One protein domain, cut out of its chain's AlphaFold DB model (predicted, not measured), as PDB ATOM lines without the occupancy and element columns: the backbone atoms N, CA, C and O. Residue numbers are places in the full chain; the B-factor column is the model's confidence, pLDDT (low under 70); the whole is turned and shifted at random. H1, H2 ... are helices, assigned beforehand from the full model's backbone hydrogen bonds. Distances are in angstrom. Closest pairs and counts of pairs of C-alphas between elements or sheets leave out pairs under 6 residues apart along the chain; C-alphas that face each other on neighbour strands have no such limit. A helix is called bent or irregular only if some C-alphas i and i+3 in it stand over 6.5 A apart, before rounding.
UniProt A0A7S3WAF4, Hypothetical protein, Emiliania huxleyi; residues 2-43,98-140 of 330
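Overview. This is residues 2 to 43 and 98 to 140 of the 330 residues of the protein "Hypothetical protein" of Emiliania huxleyi (UniProt A0A7S3WAF4). Two helices, H1 and H5, cross at a slant, residues 9 to 16 of H1 packing on residues 112 to 119 of H5; from the end of H1 the chain turns a corner into H2, which leads along the long axis to the short H3, while H5 extends toward the opposite end. The short H4 sits beside H2, and after H5 the stretch of residues 127 to 140 turns round and runs back without a named element. The printed part has 85 residues, with five named helices in the order H1, H2, H3, H4, H5 and no named strand; the class is all helix. It is only just loose, close to compact, with a radius of gyration of the C-alphas of 14.5 A, and elongated, spanning 49 by 27 by 21 A.

Along the chain. The longest helix by residues, H1, covers residues 3 to 19 and measures 25.3 A, from C-alpha 3 at (218.041, 249.768, 189.603) to C-alpha 19 at (232.021, 234.060, 175.480). H1 is irregular, with C-alphas 4 and 7 standing 7.2 A apart. H5, residues 111 to 126, measures 22.8 A and ends with C-alpha 126 at (232.175, 238.610, 164.681). H2, residues 21 to 34, measures 16.4 A and is irregular, with C-alphas 26 and 29 standing 7.7 A apart. H3 is residues 36 to 39, 4.9 A, and H4 is residues 100 to 103, 5.7 A.

Arrangement. H1 touches H5 with residues 9 to 16 alone, at a steep tilt of 43 degrees, the same way; the closest C-alphas are those of Leu 9 and Gln 112, 6.1 A apart. H1 and H2 only just touch, with 3 pairs of C-alphas within 8 A, and only at the corner by their tight link; the closest C-alphas, of Leu 17 and Leu 23, are 6.4 A apart. Their lines stand at a steep tilt of 42 degrees, opposite ways. H2 only just touches H4, with residues 29 to 30 alone and 3 pairs within 8 A; the closest C-alphas are those of Pro 29 and Trp 101, 5.5 A apart. H3 is close to H2 but not clearly touching, the closest C-alphas being those of Gly 32 and Leu 39, 7.3 A apart. H2 and H5 are apart. In H5 every O i to N i+4 pair is within hydrogen-bond range; in H1 11 of 13 are, and in H2 2 of 10, beside 9 of 11 O i to N i+3 pairs, while H3 and H4 are too short for an O i to N i+4 pair.

Size, cuts and confidence. The two C-alphas farthest apart, those of Asp 41 and Lys 128, are 49.7 A apart. Residues 44 to 97 are not printed, and C-alphas 43 and 98 are 11.9 A apart across this cut. The link from H2 to H3 is tight, and that from H4 to H5 is short. The mean pLDDT of the printed part is 91.5, with residues 2 to 5 under 70.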
ATOM      1  N   PRO A   2     221.507 252.803 191.118       42.19
ATOM      2  CA  PRO A   2     220.069 252.801 190.859       42.19
ATOM      3  C   PRO A   2     219.685 251.653 189.915       42.19
ATOM      4  O   PRO A   2     220.382 251.370 188.942       42.19
ATOM      5  N   VAL A   3     218.543 251.027 190.190       52.50
ATOM      6  CA  VAL A   3     218.041 249.768 189.603       52.50
ATOM      7  C   VAL A   3     217.879 249.793 188.068       52.50
ATOM      8  O   VAL A   3     217.883 248.741 187.433       52.50
ATOM      9  N   ARG A   4     217.818 250.970 187.424       54.19
ATOM     10  CA  ARG A   4     217.557 251.096 185.972       54.19
ATOM     11  C   ARG A   4     218.652 250.523 185.053       54.19
ATOM     12  O   ARG A   4     218.318 250.103 183.951       54.19
ATOM     13  N   ASN A   5     219.909 250.426 185.498       66.75
ATOM     14  CA  ASN A   5     221.016 249.899 184.674       66.75
ATOM     15  C   ASN A   5     221.452 248.465 185.025       66.75
ATOM     16  O   ASN A   5     222.296 247.898 184.328       66.75
ATOM     17  N   ALA A   6     220.867 247.848 186.056       82.19
ATOM     18  CA  ALA A   6     221.262 246.509 186.501       82.19
ATOM     19  C   ALA A   6     221.018 245.443 185.416       82.19
ATOM     20  O   ALA A   6     221.879 244.603 185.162       82.19
ATOM     21  N   SER A   7     219.891 245.523 184.700       88.56
ATOM     22  CA  SER A   7     219.550 244.571 183.634       88.56
ATOM     23  C   SER A   7     220.544 244.588 182.472       88.56
ATOM     24  O   SER A   7     220.867 243.534 181.926       88.56
ATOM     25  N   LEU A   8     221.039 245.770 182.084       90.06
ATOM     26  CA  LEU A   8     222.042 245.896 181.025       90.06
ATOM     27  C   LEU A   8     223.380 245.305 181.478       90.06
ATOM     28  O   LEU A   8     223.950 244.489 180.762       90.06
ATOM     29  N   LEU A   9     223.828 245.661 182.686       91.19
ATOM     30  CA  LEU A   9     225.052 245.128 183.288       91.19
ATOM     31  C   LEU A   9     225.040 243.600 183.362       91.19
ATOM     32  O   LEU A   9     225.980 242.963 182.897       91.19
ATOM     33  N   ILE A  10     223.959 243.009 183.879       93.19
ATOM     34  CA  ILE A  10     223.817 241.552 184.005       93.19
ATOM     35  C   ILE A  10     223.863 240.879 182.630       93.19
ATOM     36  O   ILE A  10     224.549 239.871 182.464       93.19
ATOM     37  N   ARG A  11     223.166 241.431 181.628       94.75
ATOM     38  CA  ARG A  11     223.189 240.891 180.257       94.75
ATOM     39  C   ARG A  11     224.584 240.964 179.645       94.75
ATOM     40  O   ARG A  11     225.015 239.994 179.030       94.75
ATOM     41  N   SER A  12     225.288 242.081 179.824       95.06
ATOM     42  CA  SER A  12     226.654 242.249 179.328       95.06
ATOM     43  C   SER A  12     227.639 241.316 180.031       95.06
ATOM     44  O   SER A  12     228.430 240.675 179.351       95.06
ATOM     45  N   LEU A  13     227.566 241.183 181.360       94.25
ATOM     46  CA  LEU A  13     228.400 240.249 182.124       94.25
ATOM     47  C   LEU A  13     228.177 238.805 181.683       94.25
ATOM     48  O   LEU A  13     229.148 238.129 181.364       94.25
ATOM     49  N   ARG A  14     226.917 238.355 181.601       95.56
ATOM     50  CA  ARG A  14     226.582 237.005 181.120       95.56
ATOM     51  C   ARG A  14     227.135 236.762 179.726       95.56
ATOM     52  O   ARG A  14     227.886 235.821 179.537       95.56
ATOM     53  N   PHE A  15     226.870 237.675 178.790       95.75
ATOM     54  CA  PHE A  15     227.404 237.568 177.435       95.75
ATOM     55  C   PHE A  15     228.934 237.437 177.421       95.75
ATOM     56  O   PHE A  15     229.473 236.608 176.694       95.75
ATOM     57  N   MET A  16     229.639 238.243 178.220       94.94
ATOM     58  CA  MET A  16     231.098 238.207 178.259       94.94
ATOM     59  C   MET A  16     231.645 236.942 178.924       94.94
ATOM     60  O   MET A  16     232.631 236.405 178.431       94.94
ATOM     61  N   LEU A  17     231.024 236.456 180.000       92.94
ATOM     62  CA  LEU A  17     231.438 235.228 180.684       92.94
ATOM     63  C   LEU A  17     231.116 233.976 179.859       92.94
ATOM     64  O   LEU A  17     231.959 233.089 179.787       92.94
ATOM     65  N   ASP A  18     229.975 233.943 179.167       93.25
ATOM     66  CA  ASP A  18     229.618 232.864 178.236       93.25
ATOM     67  C   ASP A  18     230.607 232.807 177.064       93.25
ATOM     68  O   ASP A  18     231.027 231.734 176.635       93.25
ATOM     69  N   LYS A  19     231.016 233.974 176.546       90.56
ATOM     70  CA  LYS A  19     232.021 234.060 175.480       90.56
ATOM     71  C   LYS A  19     233.412 233.692 175.985       90.56
ATOM     72  O   LYS A  19     234.099 232.909 175.334       90.56
ATOM     73  N   TRP A  20     233.846 234.266 177.109       89.88
ATOM     74  CA  TRP A  20     235.201 234.143 177.652       89.88
ATOM     75  C   TRP A  20     235.184 233.934 179.175       89.88
ATOM     76  O   TRP A  20     235.433 234.882 179.925       89.88
ATOM     77  N   PRO A  21     235.018 232.685 179.649       88.75
ATOM     78  CA  PRO A  21     234.939 232.381 181.082       88.75
ATOM     79  C   PRO A  21     236.145 232.878 181.892       88.75
ATOM     80  O   PRO A  21     236.001 233.315 183.029       88.75
ATOM     81  N   ARG A  22     237.341 232.906 181.279       85.38
ATOM     82  CA  ARG A  22     238.580 233.411 181.904       85.38
ATOM     83  C   ARG A  22     238.501 234.883 182.343       85.38
ATOM     84  O   ARG A  22     239.308 235.291 183.170       85.38
ATOM     85  N   LEU A  23     237.540 235.672 181.845       89.69
ATOM     86  CA  LEU A  23     237.307 237.044 182.317       89.69
ATOM     87  C   LEU A  23     236.937 237.114 183.800       89.69
ATOM     88  O   LEU A  23     237.119 238.165 184.404       89.69
ATOM     89  N   VAL A  24     236.478 236.013 184.407       91.06
ATOM     90  CA  VAL A  24     236.244 235.949 185.856       91.06
ATOM     91  C   VAL A  24     237.482 236.371 186.662       91.06
ATOM     92  O   VAL A  24     237.343 236.974 187.724       91.06
ATOM     93  N   ALA A  25     238.689 236.143 186.126       90.50
ATOM     94  CA  ALA A  25     239.944 236.525 186.764       90.50
ATOM     95  C   ALA A  25     240.107 238.048 186.941       90.50
ATOM     96  O   ALA A  25     240.769 238.468 187.886       90.50
ATOM     97  N   GLU A  26     239.477 238.879 186.097       92.56
ATOM     98  CA  GLU A  26     239.492 240.347 186.250       92.56
ATOM     99  C   GLU A  26     238.793 240.790 187.546       92.56
ATOM    100  O   GLU A  26     239.119 241.829 188.113       92.56
ATOM    101  N   TYR A  27     237.853 239.980 188.039       94.75
ATOM    102  CA  TYR A  27     237.002 240.300 189.182       94.75
ATOM    103  C   TYR A  27     237.500 239.708 190.503       94.75
ATOM    104  O   TYR A  27     236.837 239.904 191.520       94.75
ATOM    105  N   LYS A  28     238.659 239.029 190.520       95.88
ATOM    106  CA  LYS A  28     239.272 238.474 191.744       95.88
ATOM    107  C   LYS A  28     239.304 239.475 192.913       95.88
ATOM    108  O   LYS A  28     238.856 239.103 193.998       95.88
ATOM    109  N   PRO A  29     239.704 240.752 192.723       96.38
ATOM    110  CA  PRO A  29     239.695 241.734 193.811       96.38
ATOM    111  C   PRO A  29     238.316 242.012 194.424       96.38
ATOM    112  O   PRO A  29     238.219 242.518 195.538       96.38
ATOM    113  N   ALA A  30     237.237 241.709 193.696       96.56
ATOM    114  CA  ALA A  30     235.866 241.909 194.145       96.56
ATOM    115  C   ALA A  30     235.254 240.668 194.814       96.56
ATOM    116  O   ALA A  30     234.120 240.750 195.287       96.56
ATOM    117  N   PHE A  31     235.967 239.538 194.889       97.06
ATOM    118  CA  PHE A  31     235.426 238.281 195.425       97.06
ATOM    119  C   PHE A  31     234.948 238.400 196.873       97.06
ATOM    120  O   PHE A  31     233.878 237.879 197.175       97.06
ATOM    121  N   GLY A  32     235.639 239.167 197.724       97.12
ATOM    122  CA  GLY A  32     235.172 239.456 199.085       97.12
ATOM    123  C   GLY A  32     233.775 240.089 199.131       97.12
ATOM    124  O   GLY A  32     232.959 239.728 199.968       97.12
ATOM    125  N   THR A  33     233.457 240.983 198.183       97.12
ATOM    126  CA  THR A  33     232.102 241.555 198.059       97.12
ATOM    127  C   THR A  33     231.132 240.596 197.363       97.12
ATOM    128  O   THR A  33     229.987 240.467 197.780       97.12
ATOM    129  N   ILE A  34     231.555 239.946 196.274       96.12
ATOM    130  CA  ILE A  34     230.684 239.084 195.453       96.12
ATOM    131  C   ILE A  34     230.195 237.874 196.254       96.12
ATOM    132  O   ILE A  34     229.035 237.484 196.129       96.12
ATOM    133  N   PHE A  35     231.066 237.300 197.081       97.06
ATOM    134  CA  PHE A  35     230.795 236.102 197.870       97.06
ATOM    135  C   PHE A  35     230.609 236.400 199.360       97.06
ATOM    136  O   PHE A  35     230.688 235.478 200.164       97.06
ATOM    137  N   GLU A  36     230.319 237.650 199.739       96.56
ATOM    138  CA  GLU A  36     230.169 238.088 201.140       96.56
ATOM    139  C   GLU A  36     229.259 237.149 201.956       96.56
ATOM    140  O   GLU A  36     229.592 236.775 203.076       96.56
ATOM    141  N   GLN A  37     228.157 236.680 201.361       96.25
ATOM    142  CA  GLN A  37     227.217 235.752 202.005       96.25
ATOM    143  C   GLN A  37     227.823 234.380 202.338       96.25
ATOM    144  O   GLN A  37     227.420 233.765 203.319       96.25
ATOM    145  N   TYR A  38     228.777 233.898 201.540       96.75
ATOM    146  CA  TYR A  38     229.487 232.636 201.782       96.75
ATOM    147  C   TYR A  38     230.695 232.820 202.704       96.75
ATOM    148  O   TYR A  38     231.155 231.863 203.321       96.75
ATOM    149  N   LEU A  39     231.221 234.044 202.775       96.25
ATOM    150  CA  LEU A  39     232.437 234.380 203.508       96.25
ATOM    151  C   LEU A  39     232.165 234.849 204.945       96.25
ATOM    152  O   LEU A  39     233.120 234.998 205.695       96.25
ATOM    153  N   GLY A  40     230.906 235.072 205.339       93.38
ATOM    154  CA  GLY A  40     230.536 235.722 206.606       93.38
ATOM    155  C   GLY A  40     231.214 235.167 207.866       93.38
ATOM    156  O   GLY A  40     231.656 235.950 208.702       93.38
ATOM    157  N   ASP A  41     231.367 233.845 207.971       95.38
ATOM    158  CA  ASP A  41     231.971 233.187 209.143       95.38
ATOM    159  C   ASP A  41     233.503 233.035 209.050       95.38
ATOM    160  O   ASP A  41     234.153 232.567 209.988       95.38
ATOM    161  N   TYR A  42     234.109 233.424 207.927       97.06
ATOM    162  CA  TYR A  42     235.550 233.329 207.718       97.06
ATOM    163  C   TYR A  42     236.249 234.615 208.151       97.06
ATOM    164  O   TYR A  42     235.843 235.719 207.799       97.06
ATOM    165  N   SER A  43     237.373 234.485 208.857       96.00
ATOM    166  CA  SER A  43     238.195 235.637 209.258       96.00
ATOM    167  C   SER A  43     238.918 236.300 208.083       96.00
ATOM    168  O   SER A  43     239.300 237.467 208.168       96.00
ATOM    169  N   SER A  98     237.316 244.534 201.773       97.25
ATOM    170  CA  SER A  98     236.536 243.826 200.752       97.25
ATOM    171  C   SER A  98     235.949 244.745 199.683       97.25
ATOM    172  O   SER A  98     235.468 244.256 198.662       97.25
ATOM    173  N   THR A  99     235.981 246.067 199.887       97.00
ATOM    174  CA  THR A  99     235.480 247.063 198.929       97.00
ATOM    175  C   THR A  99     236.574 247.894 198.257       97.00
ATOM    176  O   THR A  99     236.243 248.720 197.402       97.00
ATOM    177  N   LEU A 100     237.855 247.621 198.541       97.31
ATOM    178  CA  LEU A 100     239.019 248.272 197.922       97.31
ATOM    179  C   LEU A 100     239.003 248.240 196.390       97.31
ATOM    180  O   LEU A 100     239.426 249.195 195.742       97.31
ATOM    181  N   TRP A 101     238.453 247.179 195.793       96.56
ATOM    182  CA  TRP A 101     238.337 247.030 194.338       96.56
ATOM    183  C   TRP A 101     237.580 248.184 193.667       96.56
ATOM    184  O   TRP A 101     237.779 248.440 192.482       96.56
ATOM    185  N   LYS A 102     236.737 248.916 194.407       96.12
ATOM    186  CA  LYS A 102     236.024 250.097 193.895       96.12
ATOM    187  C   LYS A 102     236.965 251.247 193.540       96.12
ATOM    188  O   LYS A 102     236.580 252.090 192.734       96.12
ATOM    189  N   GLY A 103     238.174 251.265 194.107       95.12
ATOM    190  CA  GLY A 103     239.244 252.185 193.722       95.12
ATOM    191  C   GLY A 103     239.729 251.972 192.286       95.12
ATOM    192  O   GLY A 103     240.335 252.871 191.714       95.12
ATOM    193  N   CYS A 104     239.402 250.831 191.669       95.81
ATOM    194  CA  CYS A 104     239.652 250.585 190.258       95.81
ATOM    195  C   CYS A 104     238.474 251.003 189.381       95.81
ATOM    196  O   CYS A 104     237.429 250.352 189.442       95.81
ATOM    197  N   PRO A 105     238.629 252.008 188.492       94.00
ATOM    198  CA  PRO A 105     237.518 252.506 187.684       94.00
ATOM    199  C   PRO A 105     236.815 251.402 186.887       94.00
ATOM    200  O   PRO A 105     235.595 251.283 186.943       94.00
ATOM    201  N   HIS A 106     237.577 250.536 186.216       93.19
ATOM    202  CA  HIS A 106     237.049 249.467 185.362       93.19
ATOM    203  C   HIS A 106     236.303 248.352 186.120       93.19
ATOM    204  O   HIS A 106     235.523 247.631 185.503       93.19
ATOM    205  N   LEU A 107     236.498 248.228 187.439       94.00
ATOM    206  CA  LEU A 107     235.718 247.324 188.292       94.00
ATOM    207  C   LEU A 107     234.575 248.054 189.003       94.00
ATOM    208  O   LEU A 107     233.508 247.477 189.186       94.00
ATOM    209  N   GLY A 108     234.791 249.313 189.389       91.94
ATOM    210  CA  GLY A 108     233.861 250.164 190.127       91.94
ATOM    211  C   GLY A 108     233.023 251.078 189.237       91.94
ATOM    212  O   GLY A 108     232.026 250.665 188.641       91.94
ATOM    213  N   SER A 109     233.380 252.363 189.217       92.62
ATOM    214  CA  SER A 109     232.571 253.440 188.628       92.62
ATOM    215  C   SER A 109     232.370 253.325 187.113       92.62
ATOM    216  O   SER A 109     231.326 253.734 186.606       92.62
ATOM    217  N   GLU A 110     233.322 252.736 186.390       94.12
ATOM    218  CA  GLU A 110     233.300 252.568 184.935       94.12
ATOM    219  C   GLU A 110     232.973 251.137 184.474       94.12
ATOM    220  O   GLU A 110     233.015 250.868 183.273       94.12
ATOM    221  N   LEU A 111     232.574 250.227 185.372       92.81
ATOM    222  CA  LEU A 111     232.276 248.828 185.021       92.81
ATOM    223  C   LEU A 111     231.308 248.699 183.835       92.81
ATOM    224  O   LEU A 111     231.531 247.916 182.912       92.81
ATOM    225  N   GLN A 112     230.236 249.497 183.825       92.88
ATOM    226  CA  GLN A 112     229.260 249.478 182.733       92.88
ATOM    227  C   GLN A 112     229.888 249.860 181.391       92.88
ATOM    228  O   GLN A 112     229.623 249.213 180.379       92.88
ATOM    229  N   LYS A 113     230.713 250.910 181.381       93.56
ATOM    230  CA  LYS A 113     231.413 251.384 180.185       93.56
ATOM    231  C   LYS A 113     232.372 250.309 179.683       93.56
ATOM    232  O   LYS A 113     232.321 249.975 178.502       93.56
ATOM    233  N   GLU A 114     233.180 249.725 180.565       94.31
ATOM    234  CA  GLU A 114     234.146 248.693 180.179       94.31
ATOM    235  C   GLU A 114     233.452 247.438 179.624       94.31
ATOM    236  O   GLU A 114     233.814 246.952 178.551       94.31
ATOM    237  N   LEU A 115     232.372 246.970 180.257       94.06
ATOM    238  CA  LEU A 115     231.575 245.852 179.742       94.06
ATOM    239  C   LEU A 115     230.971 246.137 178.364       94.06
ATOM    240  O   LEU A 115     231.002 245.275 177.485       94.06
ATOM    241  N   LEU A 116     230.432 247.339 178.147       94.56
ATOM    242  CA  LEU A 116     229.882 247.724 176.846       94.56
ATOM    243  C   LEU A 116     230.965 247.776 175.763       94.56
ATOM    244  O   LEU A 116     230.710 247.335 174.643       94.56
ATOM    245  N   LEU A 117     232.174 248.242 176.092       95.19
ATOM    246  CA  LEU A 117     233.315 248.222 175.175       95.19
ATOM    247  C   LEU A 117     233.730 246.789 174.818       95.19
ATOM    248  O   LEU A 117     233.957 246.507 173.639       95.19
ATOM    249  N   LYS A 118     233.770 245.866 175.788       95.31
ATOM    250  CA  LYS A 118     234.047 244.440 175.529       95.31
ATOM    251  C   LYS A 118     232.978 243.807 174.626       95.31
ATOM    252  O   LYS A 118     233.324 243.155 173.640       95.31
ATOM    253  N   VAL A 119     231.692 244.056 174.891       95.94
ATOM    254  CA  VAL A 119     230.580 243.551 174.060       95.94
ATOM    255  C   VAL A 119     230.644 244.118 172.639       95.94
ATOM    256  O   VAL A 119     230.489 243.377 171.667       95.94
ATOM    257  N   ALA A 120     230.881 245.424 172.498       96.12
ATOM    258  CA  ALA A 120     231.001 246.076 171.197       96.12
ATOM    259  C   ALA A 120     232.193 245.531 170.399       96.12
ATOM    260  O   ALA A 120     232.067 245.296 169.198       96.12
ATOM    261  N   TRP A 121     233.324 245.280 171.067       95.50
ATOM    262  CA  TRP A 121     234.496 244.654 170.463       95.50
ATOM    263  C   TRP A 121     234.174 243.268 169.900       95.50
ATOM    264  O   TRP A 121     234.377 243.044 168.710       95.50
ATOM    265  N   VAL A 122     233.586 242.379 170.710       95.12
ATOM    266  CA  VAL A 122     233.161 241.033 170.281       95.12
ATOM    267  C   VAL A 122     232.257 241.111 169.051       95.12
ATOM    268  O   VAL A 122     232.559 240.519 168.017       95.12
ATOM    269  N   ARG A 123     231.188 241.916 169.120       95.44
ATOM    270  CA  ARG A 123     230.230 242.062 168.013       95.44
ATOM    271  C   ARG A 123     230.886 242.580 166.735       95.44
ATOM    272  O   ARG A 123     230.550 242.109 165.655       95.44
ATOM    273  N   ARG A 124     231.829 243.521 166.850       95.75
ATOM    274  CA  ARG A 124     232.563 244.087 165.709       95.75
ATOM    275  C   ARG A 124     233.483 243.071 165.040       95.75
ATOM    276  O   ARG A 124     233.656 243.122 163.825       95.75
ATOM    277  N   MET A 125     234.120 242.199 165.816       95.06
ATOM    278  CA  MET A 125     234.992 241.163 165.263       95.06
ATOM    279  C   MET A 125     234.160 240.065 164.591       95.06
ATOM    280  O   MET A 125     234.434 239.693 163.451       95.06
ATOM    281  N   GLU A 126     233.076 239.629 165.233       94.62
ATOM    282  CA  GLU A 126     232.175 238.610 164.681       94.62
ATOM    283  C   GLU A 126     231.418 239.102 163.440       94.62
ATOM    284  O   GLU A 126     231.261 238.343 162.487       94.62
ATOM    285  N   SER A 127     231.036 240.386 163.371       96.44
ATOM    286  CA  SER A 127     230.401 240.955 162.171       96.44
ATOM    287  C   SER A 127     231.320 240.966 160.945       96.44
ATOM    288  O   SER A 127     230.844 241.100 159.824       96.44
ATOM    289  N   LYS A 128     232.638 240.843 161.145       96.25
ATOM    290  CA  LYS A 128     233.633 240.686 160.072       96.25
ATOM    291  C   LYS A 128     233.888 239.217 159.712       96.25
ATOM    292  O   LYS A 128     234.811 238.932 158.958       96.25
ATOM    293  N   GLY A 129     233.127 238.282 160.284       94.75
ATOM    294  CA  GLY A 129     233.319 236.844 160.096       94.75
ATOM    295  C   GLY A 129     234.542 236.273 160.821       94.75
ATOM    296  O   GLY A 129     234.948 235.147 160.532       94.75
ATOM    297  N   MET A 130     235.153 237.017 161.753       92.88
ATOM    298  CA  MET A 130     236.332 236.541 162.479       92.88
ATOM    299  C   MET A 130     235.939 235.512 163.540       92.88
ATOM    300  O   MET A 130     235.141 235.798 164.429       92.88
ATOM    301  N   LYS A 131     236.546 234.324 163.471       83.62
ATOM    302  CA  LYS A 131     236.324 233.227 164.431       83.62
ATOM    303  C   LYS A 131     237.274 233.263 165.633       83.62
ATOM    304  O   LYS A 131     236.959 232.702 166.674       83.62
ATOM    305  N   SER A 132     238.419 233.932 165.496       86.38
ATOM    306  CA  SER A 132     239.409 234.131 166.558       86.38
ATOM    307  C   SER A 132     239.929 235.563 166.505       86.38
ATOM    308  O   SER A 132     240.172 236.099 165.421       86.38
ATOM    309  N   TYR A 133     240.031 236.209 167.663       88.31
ATOM    310  CA  TYR A 133     240.462 237.597 167.784       88.31
ATOM    311  C   TYR A 133     240.969 237.904 169.200       88.31
ATOM    312  O   TYR A 133     240.586 237.210 170.149       88.31
ATOM    313  N   PRO A 134     241.813 238.945 169.366       86.25
ATOM    314  CA  PRO A 134     242.332 239.328 170.671       86.25
ATOM    315  C   PRO A 134     241.202 239.582 171.663       86.25
ATOM    316  O   PRO A 134     240.252 240.321 171.385       86.25
ATOM    317  N   LYS A 135     241.312 238.967 172.836       87.56
ATOM    318  CA  LYS A 135     240.366 239.179 173.926       87.56
ATOM    319  C   LYS A 135     240.683 240.524 174.561       87.56
ATOM    320  O   LYS A 135     241.840 240.804 174.864       87.56
ATOM    321  N   ARG A 136     239.662 241.352 174.782       89.44
ATOM    322  CA  ARG A 136     239.812 242.594 175.551       89.44
ATOM    323  C   ARG A 136     239.889 242.233 177.037       89.44
ATOM    324  O   ARG A 136     238.887 242.342 177.738       89.44
ATOM    325  N   PHE A 137     241.043 241.725 177.465       86.44
ATOM    326  CA  PHE A 137     241.355 241.409 178.856       86.44
ATOM    327  C   PHE A 137     242.048 242.606 179.515       86.44
ATOM    328  O   PHE A 137     242.943 243.205 178.922       86.44
ATOM    329  N   GLN A 138     241.635 242.952 180.726       88.25
ATOM    330  CA  GLN A 138     242.182 244.032 181.529       88.25
ATOM    331  C   GLN A 138     242.507 243.484 182.915       88.25
ATOM    332  O   GLN A 138     241.613 243.275 183.731       88.25
ATOM    333  N   SER A 139     243.797 243.238 183.171       88.25
ATOM    334  CA  SER A 139     244.247 242.819 184.501       88.25
ATOM    335  C   SER A 139     243.967 243.922 185.518       88.25
ATOM    336  O   SER A 139     244.304 245.088 185.293       88.25
ATOM    337  N   ALA A 140     243.391 243.530 186.652       92.25
ATOM    338  CA  ALA A 140     243.174 244.416 187.781       92.25
ATOM    339  C   ALA A 140     244.387 244.490 188.719       92.25
ATOM    340  O   ALA A 140     244.385 245.348 189.590       92.25
TER     341      ALA A 140